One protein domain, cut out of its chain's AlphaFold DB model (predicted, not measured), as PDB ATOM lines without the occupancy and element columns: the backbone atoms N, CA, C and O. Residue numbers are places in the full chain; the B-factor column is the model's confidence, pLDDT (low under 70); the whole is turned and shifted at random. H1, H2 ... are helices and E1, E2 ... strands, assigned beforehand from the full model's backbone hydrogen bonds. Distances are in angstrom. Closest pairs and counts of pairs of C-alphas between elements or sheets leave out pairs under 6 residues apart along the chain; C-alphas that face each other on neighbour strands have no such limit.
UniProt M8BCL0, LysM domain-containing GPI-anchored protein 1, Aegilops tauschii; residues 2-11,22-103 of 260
ATOM      1  N   SER A   2     102.890 116.434 101.406       47.72
ATOM      2  CA  SER A   2     104.002 115.466 101.413       47.72
ATOM      3  C   SER A   2     105.324 116.006 102.012       47.72
ATOM      4  O   SER A   2     106.075 115.286 102.662       47.72
ATOM      5  N   ALA A   3     105.564 117.322 101.935       53.28
ATOM      6  CA  ALA A   3     106.833 117.929 102.364       53.28
ATOM      7  C   ALA A   3     107.126 117.886 103.882       53.28
ATOM      8  O   ALA A   3     108.267 118.083 104.291       53.28
ATOM      9  N   SER A   4     106.126 117.650 104.734       54.81
ATOM     10  CA  SER A   4     106.281 117.676 106.199       54.81
ATOM     11  C   SER A   4     106.383 116.302 106.849       54.81
ATOM     12  O   SER A   4     106.716 116.214 108.028       54.81
ATOM     13  N   THR A   5     106.047 115.242 106.117       56.66
ATOM     14  CA  THR A   5     106.004 113.865 106.626       56.66
ATOM     15  C   THR A   5     107.236 113.059 106.220       56.66
ATOM     16  O   THR A   5     107.393 111.933 106.680       56.66
ATOM     17  N   GLY A   6     108.120 113.620 105.381       58.00
ATOM     18  CA  GLY A   6     109.290 112.910 104.853       58.00
ATOM     19  C   GLY A   6     108.925 111.738 103.936       58.00
ATOM     20  O   GLY A   6     109.778 110.900 103.649       58.00
ATOM     21  N   ILE A   7     107.666 111.666 103.495       62.84
ATOM     22  CA  ILE A   7     107.190 110.671 102.537       62.84
ATOM     23  C   ILE A   7     107.621 111.161 101.148       62.84
ATOM     24  O   ILE A   7     107.372 112.322 100.824       62.84
ATOM     25  N   PRO A   8     108.321 110.344 100.340       58.88
ATOM     26  CA  PRO A   8     108.683 110.743  98.986       58.88
ATOM     27  C   PRO A   8     107.412 111.049  98.184       58.88
ATOM     28  O   PRO A   8     106.441 110.308  98.284       58.88
ATOM     29  N   ASP A   9     107.443 112.112  97.371       57.88
ATOM     30  CA  ASP A   9     106.333 112.631  96.540       57.88
ATOM     31  C   ASP A   9     105.839 111.665  95.433       57.88
ATOM     32  O   ASP A   9     105.282 112.089  94.419       57.88
ATOM     33  N   ALA A  10     106.070 110.364  95.587       55.81
ATOM     34  CA  ALA A  10     105.619 109.330  94.679       55.81
ATOM     35  C   ALA A  10     104.249 108.819  95.144       55.81
ATOM     36  O   ALA A  10     104.155 108.054  96.095       55.81
ATOM     37  N   ASP A  11     103.218 109.255  94.423       57.19
ATOM     38  CA  ASP A  11     101.822 108.810  94.458       57.19
ATOM     39  C   ASP A  11     100.936 109.338  95.603       57.19
ATOM     40  O   ASP A  11     101.116 109.074  96.789       57.19
ATOM     41  N   LEU A  22     101.581 110.754 111.908       83.31
ATOM     42  CA  LEU A  22     101.583 111.759 110.848       83.31
ATOM     43  C   LEU A  22     101.731 113.158 111.441       83.31
ATOM     44  O   LEU A  22     100.905 113.599 112.241       83.31
ATOM     45  N   HIS A  23     102.764 113.876 111.008       84.56
ATOM     46  CA  HIS A  23     102.926 115.284 111.340       84.56
ATOM     47  C   HIS A  23     102.170 116.141 110.318       84.56
ATOM     48  O   HIS A  23     102.601 116.289 109.172       84.56
ATOM     49  N   VAL A  24     101.019 116.677 110.733       83.50
ATOM     50  CA  VAL A  24     100.177 117.544 109.901       83.50
ATOM     51  C   VAL A  24     100.564 119.003 110.163       83.50
ATOM     52  O   VAL A  24     100.228 119.535 111.221       83.50
ATOM     53  N   PRO A  25     101.267 119.673 109.234       79.62
ATOM     54  CA  PRO A  25     101.600 121.078 109.373       79.62
ATOM     55  C   PRO A  25     100.316 121.879 109.193       79.62
ATOM     56  O   PRO A  25      99.753 121.968 108.100       79.62
ATOM     57  N   LEU A  26      99.829 122.446 110.287       79.88
ATOM     58  CA  LEU A  26      98.769 123.432 110.215       79.88
ATOM     59  C   LEU A  26      99.391 124.759 109.798       79.88
ATOM     60  O   LEU A  26     100.384 125.197 110.375       79.88
ATOM     61  N   HIS A  27      98.800 125.392 108.789       74.88
ATOM     62  CA  HIS A  27      99.198 126.731 108.389       74.88
ATOM     63  C   HIS A  27      98.842 127.682 109.531       74.88
ATOM     64  O   HIS A  27      97.666 127.884 109.834       74.88
ATOM     65  N   CYS A  28      99.858 128.242 110.173       81.38
ATOM     66  CA  CYS A  28      99.732 129.357 111.093       81.38
ATOM     67  C   CYS A  28     100.494 130.546 110.512       81.38
ATOM     68  O   CYS A  28     101.508 130.381 109.833       81.38
ATOM     69  N   ALA A  29      99.991 131.747 110.769       81.00
ATOM     70  CA  ALA A  29     100.659 132.974 110.386       81.00
ATOM     71  C   ALA A  29     100.961 133.783 111.645       81.00
ATOM     72  O   ALA A  29     100.094 133.971 112.496       81.00
ATOM     73  N   CYS A  30     102.200 134.245 111.772       78.00
ATOM     74  CA  CYS A  30     102.662 135.006 112.925       78.00
ATOM     75  C   CYS A  30     103.274 136.317 112.431       78.00
ATOM     76  O   CYS A  30     104.487 136.416 112.261       78.00
ATOM     77  N   PHE A  31     102.450 137.339 112.207       83.81
ATOM     78  CA  PHE A  31     102.921 138.662 111.779       83.81
ATOM     79  C   PHE A  31     103.322 139.525 112.986       83.81
ATOM     80  O   PHE A  31     102.778 140.599 113.225       83.81
ATOM     81  N   GLY A  32     104.210 139.002 113.836       84.19
ATOM     82  CA  GLY A  32     104.690 139.714 115.029       84.19
ATOM     83  C   GLY A  32     103.621 140.030 116.087       84.19
ATOM     84  O   GLY A  32     103.888 140.809 116.995       84.19
ATOM     85  N   GLY A  33     102.423 139.443 115.984       84.38
ATOM     86  CA  GLY A  33     101.330 139.640 116.944       84.38
ATOM     87  C   GLY A  33     100.671 141.021 116.885       84.38
ATOM     88  O   GLY A  33     100.023 141.428 117.849       84.38
ATOM     89  N   VAL A  34     100.845 141.755 115.784       87.25
ATOM     90  CA  VAL A  34     100.261 143.086 115.586       87.25
ATOM     91  C   VAL A  34      99.654 143.214 114.193       87.25
ATOM     92  O   VAL A  34     100.169 142.633 113.244       87.25
ATOM     93  N   ASP A  35      98.581 143.990 114.083       89.81
ATOM     94  CA  ASP A  35      97.954 144.438 112.841       89.81
ATOM     95  C   ASP A  35      97.766 145.959 112.919       89.81
ATOM     96  O   ASP A  35      97.223 146.474 113.899       89.81
ATOM     97  N   ASN A  36      98.300 146.702 111.946       88.00
ATOM     98  CA  ASN A  36      98.282 148.174 111.927       88.00
ATOM     99  C   ASN A  36      98.747 148.852 113.241       88.00
ATOM    100  O   ASN A  36      98.274 149.927 113.612       88.00
ATOM    101  N   GLY A  37      99.682 148.225 113.965       86.75
ATOM    102  CA  GLY A  37     100.206 148.726 115.245       86.75
ATOM    103  C   GLY A  37      99.333 148.420 116.469       86.75
ATOM    104  O   GLY A  37      99.664 148.852 117.573       86.75
ATOM    105  N   VAL A  38      98.249 147.663 116.300       87.56
ATOM    106  CA  VAL A  38      97.371 147.181 117.373       87.56
ATOM    107  C   VAL A  38      97.615 145.683 117.582       87.56
ATOM    108  O   VAL A  38      97.866 144.978 116.608       87.56
ATOM    109  N   PRO A  39      97.561 145.151 118.816       88.44
ATOM    110  CA  PRO A  39      97.743 143.721 119.028       88.44
ATOM    111  C   PRO A  39      96.710 142.867 118.287       88.44
ATOM    112  O   PRO A  39      95.510 143.149 118.326       88.44
ATOM    113  N   ALA A  40      97.181 141.791 117.659       89.88
ATOM    114  CA  ALA A  40      96.358 140.888 116.871       89.88
ATOM    115  C   ALA A  40      96.777 139.422 117.031       89.88
ATOM    116  O   ALA A  40      97.957 139.094 117.166       89.88
ATOM    117  N   VAL A  41      95.787 138.531 116.977       89.75
ATOM    118  CA  VAL A  41      95.969 137.079 116.869       89.75
ATOM    119  C   VAL A  41      95.469 136.645 115.500       89.75
ATOM    120  O   VAL A  41      94.403 137.068 115.067       89.75
ATOM    121  N   TYR A  42      96.221 135.793 114.816       91.31
ATOM    122  CA  TYR A  42      95.911 135.398 113.448       91.31
ATOM    123  C   TYR A  42      95.203 134.048 113.411       91.31
ATOM    124  O   TYR A  42      95.686 133.062 113.969       91.31
ATOM    125  N   LEU A  43      94.051 134.009 112.744       90.12
ATOM    126  CA  LEU A  43      93.261 132.800 112.534       90.12
ATOM    127  C   LEU A  43      93.335 132.377 111.071       90.12
ATOM    128  O   LEU A  43      92.947 133.135 110.188       90.12
ATOM    129  N   THR A  44      93.738 131.136 110.824       92.19
ATOM    130  CA  THR A  44      93.595 130.508 109.508       92.19
ATOM    131  C   THR A  44      92.151 130.046 109.322       92.19
ATOM    132  O   THR A  44      91.638 129.251 110.112       92.19
ATOM    133  N   TYR A  45      91.490 130.548 108.286       92.44
ATOM    134  CA  TYR A  45      90.088 130.299 107.975       92.44
ATOM    135  C   TYR A  45      89.952 129.658 106.595       92.44
ATOM    136  O   TYR A  45      90.517 130.142 105.617       92.44
ATOM    137  N   VAL A  46      89.175 128.577 106.522       93.38
ATOM    138  CA  VAL A  46      88.809 127.939 105.253       93.38
ATOM    139  C   VAL A  46      87.485 128.532 104.792       93.38
ATOM    140  O   VAL A  46      86.472 128.395 105.478       93.38
ATOM    141  N   VAL A  47      87.496 129.189 103.638       95.06
ATOM    142  CA  VAL A  47      86.344 129.882 103.064       95.06
ATOM    143  C   VAL A  47      85.230 128.881 102.771       95.06
ATOM    144  O   VAL A  47      85.410 127.918 102.022       95.06
ATOM    145  N   ALA A  48      84.057 129.101 103.358       94.06
ATOM    146  CA  ALA A  48      82.888 128.269 103.126       94.06
ATOM    147  C   ALA A  48      82.137 128.710 101.864       94.06
ATOM    148  O   ALA A  48      82.280 129.820 101.347       94.06
ATOM    149  N   ARG A  49      81.279 127.827 101.345       94.31
ATOM    150  CA  ARG A  49      80.448 128.159 100.187       94.31
ATOM    151  C   ARG A  49      79.498 129.312 100.519       94.31
ATOM    152  O   ARG A  49      78.642 129.173 101.385       94.31
ATOM    153  N   GLY A  50      79.601 130.399  99.754       93.00
ATOM    154  CA  GLY A  50      78.772 131.596  99.922       93.00
ATOM    155  C   GLY A  50      79.368 132.651 100.857       93.00
ATOM    156  O   GLY A  50      78.750 133.698 101.044       93.00
ATOM    157  N   ASP A  51      80.555 132.407 101.412       96.50
ATOM    158  CA  ASP A  51      81.285 133.427 102.152       96.50
ATOM    159  C   ASP A  51      81.747 134.569 101.238       96.50
ATOM    160  O   ASP A  51      82.006 134.399 100.048       96.50
ATOM    161  N   THR A  52      81.884 135.754 101.831       97.12
ATOM    162  CA  THR A  52      82.533 136.913 101.212       97.12
ATOM    163  C   THR A  52      83.480 137.537 102.227       97.12
ATOM    164  O   THR A  52      83.193 137.515 103.430       97.12
ATOM    165  N   VAL A  53      84.582 138.138 101.773       97.44
ATOM    166  CA  VAL A  53      85.567 138.769 102.672       97.44
ATOM    167  C   VAL A  53      84.924 139.784 103.635       97.44
ATOM    168  O   VAL A  53      85.191 139.696 104.834       97.44
ATOM    169  N   PRO A  54      84.010 140.684 103.210       97.31
ATOM    170  CA  PRO A  54      83.359 141.613 104.135       97.31
ATOM    171  C   PRO A  54      82.478 140.927 105.188       97.31
ATOM    172  O   PRO A  54      82.431 141.372 106.338       97.31
ATOM    173  N   ALA A  55      81.775 139.850 104.821       95.94
ATOM    174  CA  ALA A  55      80.933 139.106 105.755       95.94
ATOM    175  C   ALA A  55      81.776 138.361 106.799       95.94
ATOM    176  O   ALA A  55      81.464 138.423 107.993       95.94
ATOM    177  N   ILE A  56      82.871 137.726 106.365       95.88
ATOM    178  CA  ILE A  56      83.837 137.071 107.252       95.88
ATOM    179  C   ILE A  56      84.464 138.109 108.190       95.88
ATOM    180  O   ILE A  56      84.421 137.940 109.408       95.88
ATOM    181  N   ALA A  57      84.974 139.218 107.651       95.75
ATOM    182  CA  ALA A  57      85.615 140.263 108.444       95.75
ATOM    183  C   ALA A  57      84.687 140.793 109.549       95.75
ATOM    184  O   ALA A  57      85.054 140.827 110.726       95.75
ATOM    185  N   LYS A  58      83.430 141.091 109.196       94.25
ATOM    186  CA  LYS A  58      82.406 141.527 110.153       94.25
ATOM    187  C   LYS A  58      82.149 140.489 111.248       94.25
ATOM    188  O   LYS A  58      82.018 140.863 112.413       94.25
ATOM    189  N   ARG A  59      82.075 139.201 110.895       92.38
ATOM    190  CA  ARG A  59      81.858 138.102 111.852       92.38
ATOM    191  C   ARG A  59      82.973 138.037 112.894       92.38
ATOM    192  O   ARG A  59      82.686 137.860 114.075       92.38
ATOM    193  N   TYR A  60      84.215 138.231 112.464       91.00
ATOM    194  CA  TYR A  60      85.406 138.139 113.308       91.00
ATOM    195  C   TYR A  60      85.874 139.484 113.882       91.00
ATOM    196  O   TYR A  60      86.938 139.558 114.488       91.00
ATOM    197  N   ARG A  61      85.054 140.538 113.749       90.31
ATOM    198  CA  ARG A  61      85.341 141.899 114.238       90.31
ATOM    199  C   ARG A  61      86.670 142.465 113.723       90.31
ATOM    200  O   ARG A  61      87.332 143.211 114.433       90.31
ATOM    201  N   THR A  62      87.022 142.129 112.491       92.62
ATOM    202  CA  THR A  62      88.145 142.703 111.746       92.62
ATOM    203  C   THR A  62      87.616 143.486 110.541       92.62
ATOM    204  O   THR A  62      86.395 143.627 110.378       92.62
ATOM    205  N   THR A  63      88.488 144.024 109.693       95.44
ATOM    206  CA  THR A  63      88.081 144.757 108.490       95.44
ATOM    207  C   THR A  63      88.434 143.993 107.218       95.44
ATOM    208  O   THR A  63      89.373 143.205 107.179       95.44
ATOM    209  N   ALA A  64      87.659 144.212 106.152       96.81
ATOM    210  CA  ALA A  64      87.952 143.604 104.855       96.81
ATOM    211  C   ALA A  64      89.328 144.041 104.329       96.81
ATOM    212  O   ALA A  64      90.025 143.245 103.717       96.81
ATOM    213  N   THR A  65      89.724 145.286 104.604       96.62
ATOM    214  CA  THR A  65      91.038 145.823 104.241       96.62
ATOM    215  C   THR A  65      92.167 145.121 104.981       96.62
ATOM    216  O   THR A  65      93.146 144.763 104.338       96.62
ATOM    217  N   ASP A  66      92.014 144.853 106.280       95.19
ATOM    218  CA  ASP A  66      93.042 144.148 107.058       95.19
ATOM    219  C   ASP A  66      93.150 142.696 106.588       95.19
ATOM    220  O   ASP A  66      94.245 142.211 106.324       95.19
ATOM    221  N   VAL A  67      92.012 142.024 106.361       96.12
ATOM    222  CA  VAL A  67      91.986 140.674 105.773       96.12
ATOM    223  C   VAL A  67      92.680 140.658 104.413       96.12
ATOM    224  O   VAL A  67      93.527 139.806 104.173       96.12
ATOM    225  N   MET A  68      92.369 141.593 103.518       96.75
ATOM    226  CA  MET A  68      93.019 141.638 102.208       96.75
ATOM    227  C   MET A  68      94.519 141.924 102.322       96.75
ATOM    228  O   MET A  68      95.306 141.282 101.633       96.75
ATOM    229  N   SER A  69      94.920 142.833 103.214       94.19
ATOM    230  CA  SER A  69      96.322 143.203 103.417       94.19
ATOM    231  C   SER A  69      97.164 142.039 103.928       94.19
ATOM    232  O   SER A  69      98.274 141.851 103.446       94.19
ATOM    233  N   VAL A  70      96.669 141.250 104.887       93.69
ATOM    234  CA  VAL A  70      97.446 140.133 105.464       93.69
ATOM    235  C   VAL A  70      97.520 138.914 104.542       93.69
ATOM    236  O   VAL A  70      98.303 138.002 104.795       93.69
ATOM    237  N   ASN A  71      96.696 138.887 103.490       93.81
ATOM    238  CA  ASN A  71      96.653 137.825 102.484       93.81
ATOM    239  C   ASN A  71      97.176 138.281 101.111       93.81
ATOM    240  O   ASN A  71      96.981 137.561 100.133       93.81
ATOM    241  N   ASP A  72      97.777 139.472 101.011       93.94
ATOM    242  CA  ASP A  72      98.256 140.060  99.750       93.94
ATOM    243  C   ASP A  72      97.192 140.068  98.624       93.94
ATOM    244  O   ASP A  72      97.483 139.887  97.438       93.94
ATOM    245  N   MET A  73      95.920 140.275  98.984       95.19
ATOM    246  CA  MET A  73      94.794 140.212  98.051       95.19
ATOM    247  C   MET A  73      94.572 141.552  97.341       95.19
ATOM    248  O   MET A  73      94.325 142.578  97.972       95.19
ATOM    249  N   ALA A  74      94.565 141.528  96.006       94.69
ATOM    250  CA  ALA A  74      94.242 142.703  95.191       94.69
ATOM    251  C   ALA A  74      92.730 143.003  95.134       94.69
ATOM    252  O   ALA A  74      92.328 144.163  95.038       94.69
ATOM    253  N   THR A  75      91.888 141.967  95.191       94.69
ATOM    254  CA  THR A  75      90.421 142.068  95.219       94.69
ATOM    255  C   THR A  75      89.860 141.252  96.379       94.69
ATOM    256  O   THR A  75      90.538 140.388  96.921       94.69
ATOM    257  N   ALA A  76      88.621 141.527  96.784       94.81
ATOM    258  CA  ALA A  76      87.946 140.827  97.883       94.81
ATOM    259  C   ALA A  76      87.314 139.483  97.453       94.81
ATOM    260  O   ALA A  76      86.378 139.002  98.100       94.81
ATOM    261  N   ASP A  77      87.780 138.916  96.340       95.12
ATOM    262  CA  ASP A  77      87.226 137.702  95.753       95.12
ATOM    263  C   ASP A  77      87.815 136.473  96.447       95.12
ATOM    264  O   ASP A  77      89.030 136.349  96.589       95.12
ATOM    265  N   VAL A  78      86.939 135.568  96.882       96.31
ATOM    266  CA  VAL A  78      87.308 134.296  97.513       96.31
ATOM    267  C   VAL A  78      86.423 133.178  96.980       96.31
ATOM    268  O   VAL A  78      85.228 133.377  96.735       96.31
ATOM    269  N   ALA A  79      87.000 131.997  96.808       96.31
ATOM    270  CA  ALA A  79      86.305 130.778  96.438       96.31
ATOM    271  C   ALA A  79      86.152 129.845  97.646       96.31
ATOM    272  O   ALA A  79      86.926 129.866  98.600       96.31
ATOM    273  N   ALA A  80      85.129 128.993  97.603       95.25
ATOM    274  CA  ALA A  80      84.951 127.972  98.627       95.25
ATOM    275  C   ALA A  80      86.151 127.012  98.634       95.25
ATOM    276  O   ALA A  80      86.499 126.458  97.592       95.25
ATOM    277  N   GLY A  81      86.733 126.783  99.809       92.75
ATOM    278  CA  GLY A  81      87.940 125.979  99.997       92.75
ATOM    279  C   GLY A  81      89.235 126.788 100.060       92.75
ATOM    280  O   GLY A  81      90.247 126.229 100.479       92.75
ATOM    281  N   ASP A  82      89.208 128.080  99.720       94.56
ATOM    282  CA  ASP A  82      90.374 128.948  99.886       94.56
ATOM    283  C   ASP A  82      90.765 129.042 101.361       94.56
ATOM    284  O   ASP A  82      89.914 129.050 102.254       94.56
ATOM    285  N   ILE A  83      92.066 129.124 101.622       92.88
ATOM    286  CA  ILE A  83      92.609 129.295 102.967       92.88
ATOM    287  C   ILE A  83      93.091 130.736 103.080       92.88
ATOM    288  O   ILE A  83      94.044 131.118 102.406       92.88
ATOM    289  N   ILE A  84      92.441 131.516 103.939       93.81
ATOM    290  CA  ILE A  84      92.788 132.914 104.204       93.81
ATOM    291  C   ILE A  84      93.122 133.114 105.679       93.81
ATOM    292  O   ILE A  84      92.647 132.390 106.554       93.81
ATOM    293  N   VAL A  85      93.925 134.124 105.970       94.38
ATOM    294  CA  VAL A  85      94.302 134.523 107.321       94.38
ATOM    295  C   VAL A  85      93.451 135.708 107.774       94.38
ATOM    296  O   VAL A  85      93.283 136.684 107.051       94.38
ATOM    297  N   LEU A  86      92.920 135.646 108.991       93.81
ATOM    298  CA  LEU A  86      92.126 136.711 109.594       93.81
ATOM    299  C   LEU A  86      92.903 137.351 110.755       93.81
ATOM    300  O   LEU A  86      93.229 136.634 111.708       93.81
ATOM    301  N   PRO A  87      93.174 138.672 110.728       93.38
ATOM    302  CA  PRO A  87      93.737 139.382 111.869       93.38
ATOM    303  C   PRO A  87      92.627 139.662 112.884       93.38
ATOM    304  O   PRO A  87      91.724 140.461 112.632       93.38
ATOM    305  N   LEU A  88      92.656 138.984 114.030       91.25
ATOM    306  CA  LEU A  88      91.687 139.173 115.108       91.25
ATOM    307  C   LEU A  88      92.216 140.211 116.101       91.25
ATOM    308  O   LEU A  88      93.273 139.971 116.691       91.25
ATOM    309  N   PRO A  89      91.485 141.310 116.368       89.88
ATOM    310  CA  PRO A  89      91.875 142.258 117.400       89.88
ATOM    311  C   PRO A  89      92.018 141.567 118.753       89.88
ATOM    312  O   PRO A  89      91.108 140.863 119.216       89.88
ATOM    313  N   ALA A  90      93.160 141.788 119.387       89.50
ATOM    314  CA  ALA A  90      93.532 141.127 120.620       89.50
ATOM    315  C   ALA A  90      93.929 142.129 121.702       89.50
ATOM    316  O   ALA A  90      94.221 143.300 121.456       89.50
ATOM    317  N   CYS A  91      93.944 141.644 122.935       87.00
ATOM    318  CA  CYS A  91      94.601 142.307 124.045       87.00
ATOM    319  C   CYS A  91      95.847 141.505 124.402       87.00
ATOM    320  O   CYS A  91      95.763 140.292 124.592       87.00
ATOM    321  N   THR A  92      96.988 142.180 124.492       86.38
ATOM    322  CA  THR A  92      98.231 141.594 124.992       86.38
ATOM    323  C   THR A  92      98.355 141.813 126.488       86.38
ATOM    324  O   THR A  92      97.947 142.846 127.028       86.38
ATOM    325  N   SER A  93      98.928 140.830 127.170       84.94
ATOM    326  CA  SER A  93      99.318 140.978 128.559       84.94
ATOM    327  C   SER A  93     100.453 141.992 128.704       84.94
ATOM    328  O   SER A  93     101.334 142.105 127.853       84.94
ATOM    329  N   SER A  94     100.450 142.718 129.820       85.69
ATOM    330  CA  SER A  94     101.540 143.611 130.225       85.69
ATOM    331  C   SER A  94     102.445 142.951 131.271       85.69
ATOM    332  O   SER A  94     102.904 143.617 132.201       85.69
ATOM    333  N   PHE A  95     102.609 141.627 131.200       89.44
ATOM    334  CA  PHE A  95     103.408 140.889 132.178       89.44
ATOM    335  C   PHE A  95     104.898 141.221 132.014       89.44
ATOM    336  O   PHE A  95     105.309 141.672 130.945       89.44
ATOM    337  N   PRO A  96     105.726 141.042 133.054       91.62
ATOM    338  CA  PRO A  96     107.167 141.219 132.935       91.62
ATOM    339  C   PRO A  96     107.798 140.255 131.920       91.62
ATOM    340  O   PRO A  96     107.376 139.115 131.786       91.62
ATOM    341  N   THR A  97     108.878 140.672 131.260       93.69
ATOM    342  CA  THR A  97     109.572 139.881 130.220       93.69
ATOM    343  C   THR A  97     110.169 138.559 130.701       93.69
ATOM    344  O   THR A  97     110.493 137.706 129.883       93.69
ATOM    345  N   PHE A  98     110.341 138.389 132.011       92.06
ATOM    346  CA  PHE A  98     110.870 137.163 132.605       92.06
ATOM    347  C   PHE A  98     109.790 136.109 132.890       92.06
ATOM    348  O   PHE A  98     110.128 135.018 133.348       92.06
ATOM    349  N   THR A  99     108.506 136.424 132.689       90.94
ATOM    350  CA  THR A  99     107.427 135.455 132.893       90.94
ATOM    351  C   THR A  99     107.256 134.581 131.657       90.94
ATOM    352  O   THR A  99     107.427 135.033 130.525       90.94
ATOM    353  N   SER A 100     106.893 133.317 131.865       90.06
ATOM    354  CA  SER A 100     106.699 132.346 130.780       90.06
ATOM    355  C   SER A 100     105.540 132.719 129.850       90.06
ATOM    356  O   SER A 100     105.487 132.282 128.708       90.06
ATOM    357  N   ASP A 101     104.616 133.541 130.340       87.94
ATOM    358  CA  ASP A 101     103.424 134.022 129.647       87.94
ATOM    359  C   ASP A 101     103.503 135.494 129.221       87.94
ATOM    360  O   ASP A 101     102.487 136.132 128.918       87.94
ATOM    361  N   HIS A 102     104.715 136.041 129.171       89.56
ATOM    362  CA  HIS A 102     104.964 137.338 128.567       89.56
ATOM    363  C   HIS A 102     104.460 137.371 127.114       89.56
ATOM    364  O   HIS A 102     104.772 136.495 126.308       89.56
ATOM    365  N   GLY A 103     103.699 138.411 126.766       85.25
ATOM    366  CA  GLY A 103     103.147 138.572 125.420       85.25
ATOM    367  C   GLY A 103     101.933 137.688 125.128       85.25
ATOM    368  O   GLY A 103     101.531 137.585 123.970       85.25
TER     369      GLY A 103
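AT A GLANCE: This is residues 2 to 11 and 22 to 103 of the 260 residues of the protein "LysM domain-containing GPI-anchored protein 1" of Aegilops tauschii (UniProt M8BCL0). With little regular structure, this is a ribbon of two strands, E1 and E2, with short helix H2 packed on E2, H1 beside H2, and long unnamed tails. The 92 printed residues hold E1, H1, H2, E2 in order, a mixed class with only 33 residues in named elements. The whole is loose, radius of gyration of the C-alphas 16.4 A, spanning 51 by 35 by 20 A.

HOW THE PARTS SIT: Start at E1, residues 38 to 46, the antiparallel neighbour of E2, residues 83 to 92; N 43 and O 86, 2.9 A apart, are within hydrogen-bond range. H1, residues 53 to 59, and H2, residues 64 to 70, touch about perpendicular at 75 degrees, closest at the C-alphas of Pro 54 and Ala 64, 5.1 A. H2 and E2 come closest at the C-alphas of Val 67 and Leu 86, 5.5 A; E1 and H2 are apart. Every O i to N i+4 pair in H1 and H2 is within hydrogen-bond range.

IN THESE COORDINATES: Find C-alpha 38 at (97.371, 147.181, 117.373), where E1 begins its 24.3 A; H1 spans 9.9 A, H2 10.1 A. E2, 25.8 A, bends by 55 degrees at residue 89 and ends at C-alpha 92 (98.231, 141.594, 124.992).

THE WHOLE: C-alphas 11 and 22 are 16.7 A apart across the cut. The link H2 to E2 is long, 12 residues. The farthest C-alphas, Asp 11 and Pro 96, are 50.6 A apart. Residues 2 to 11 have pLDDT under 70.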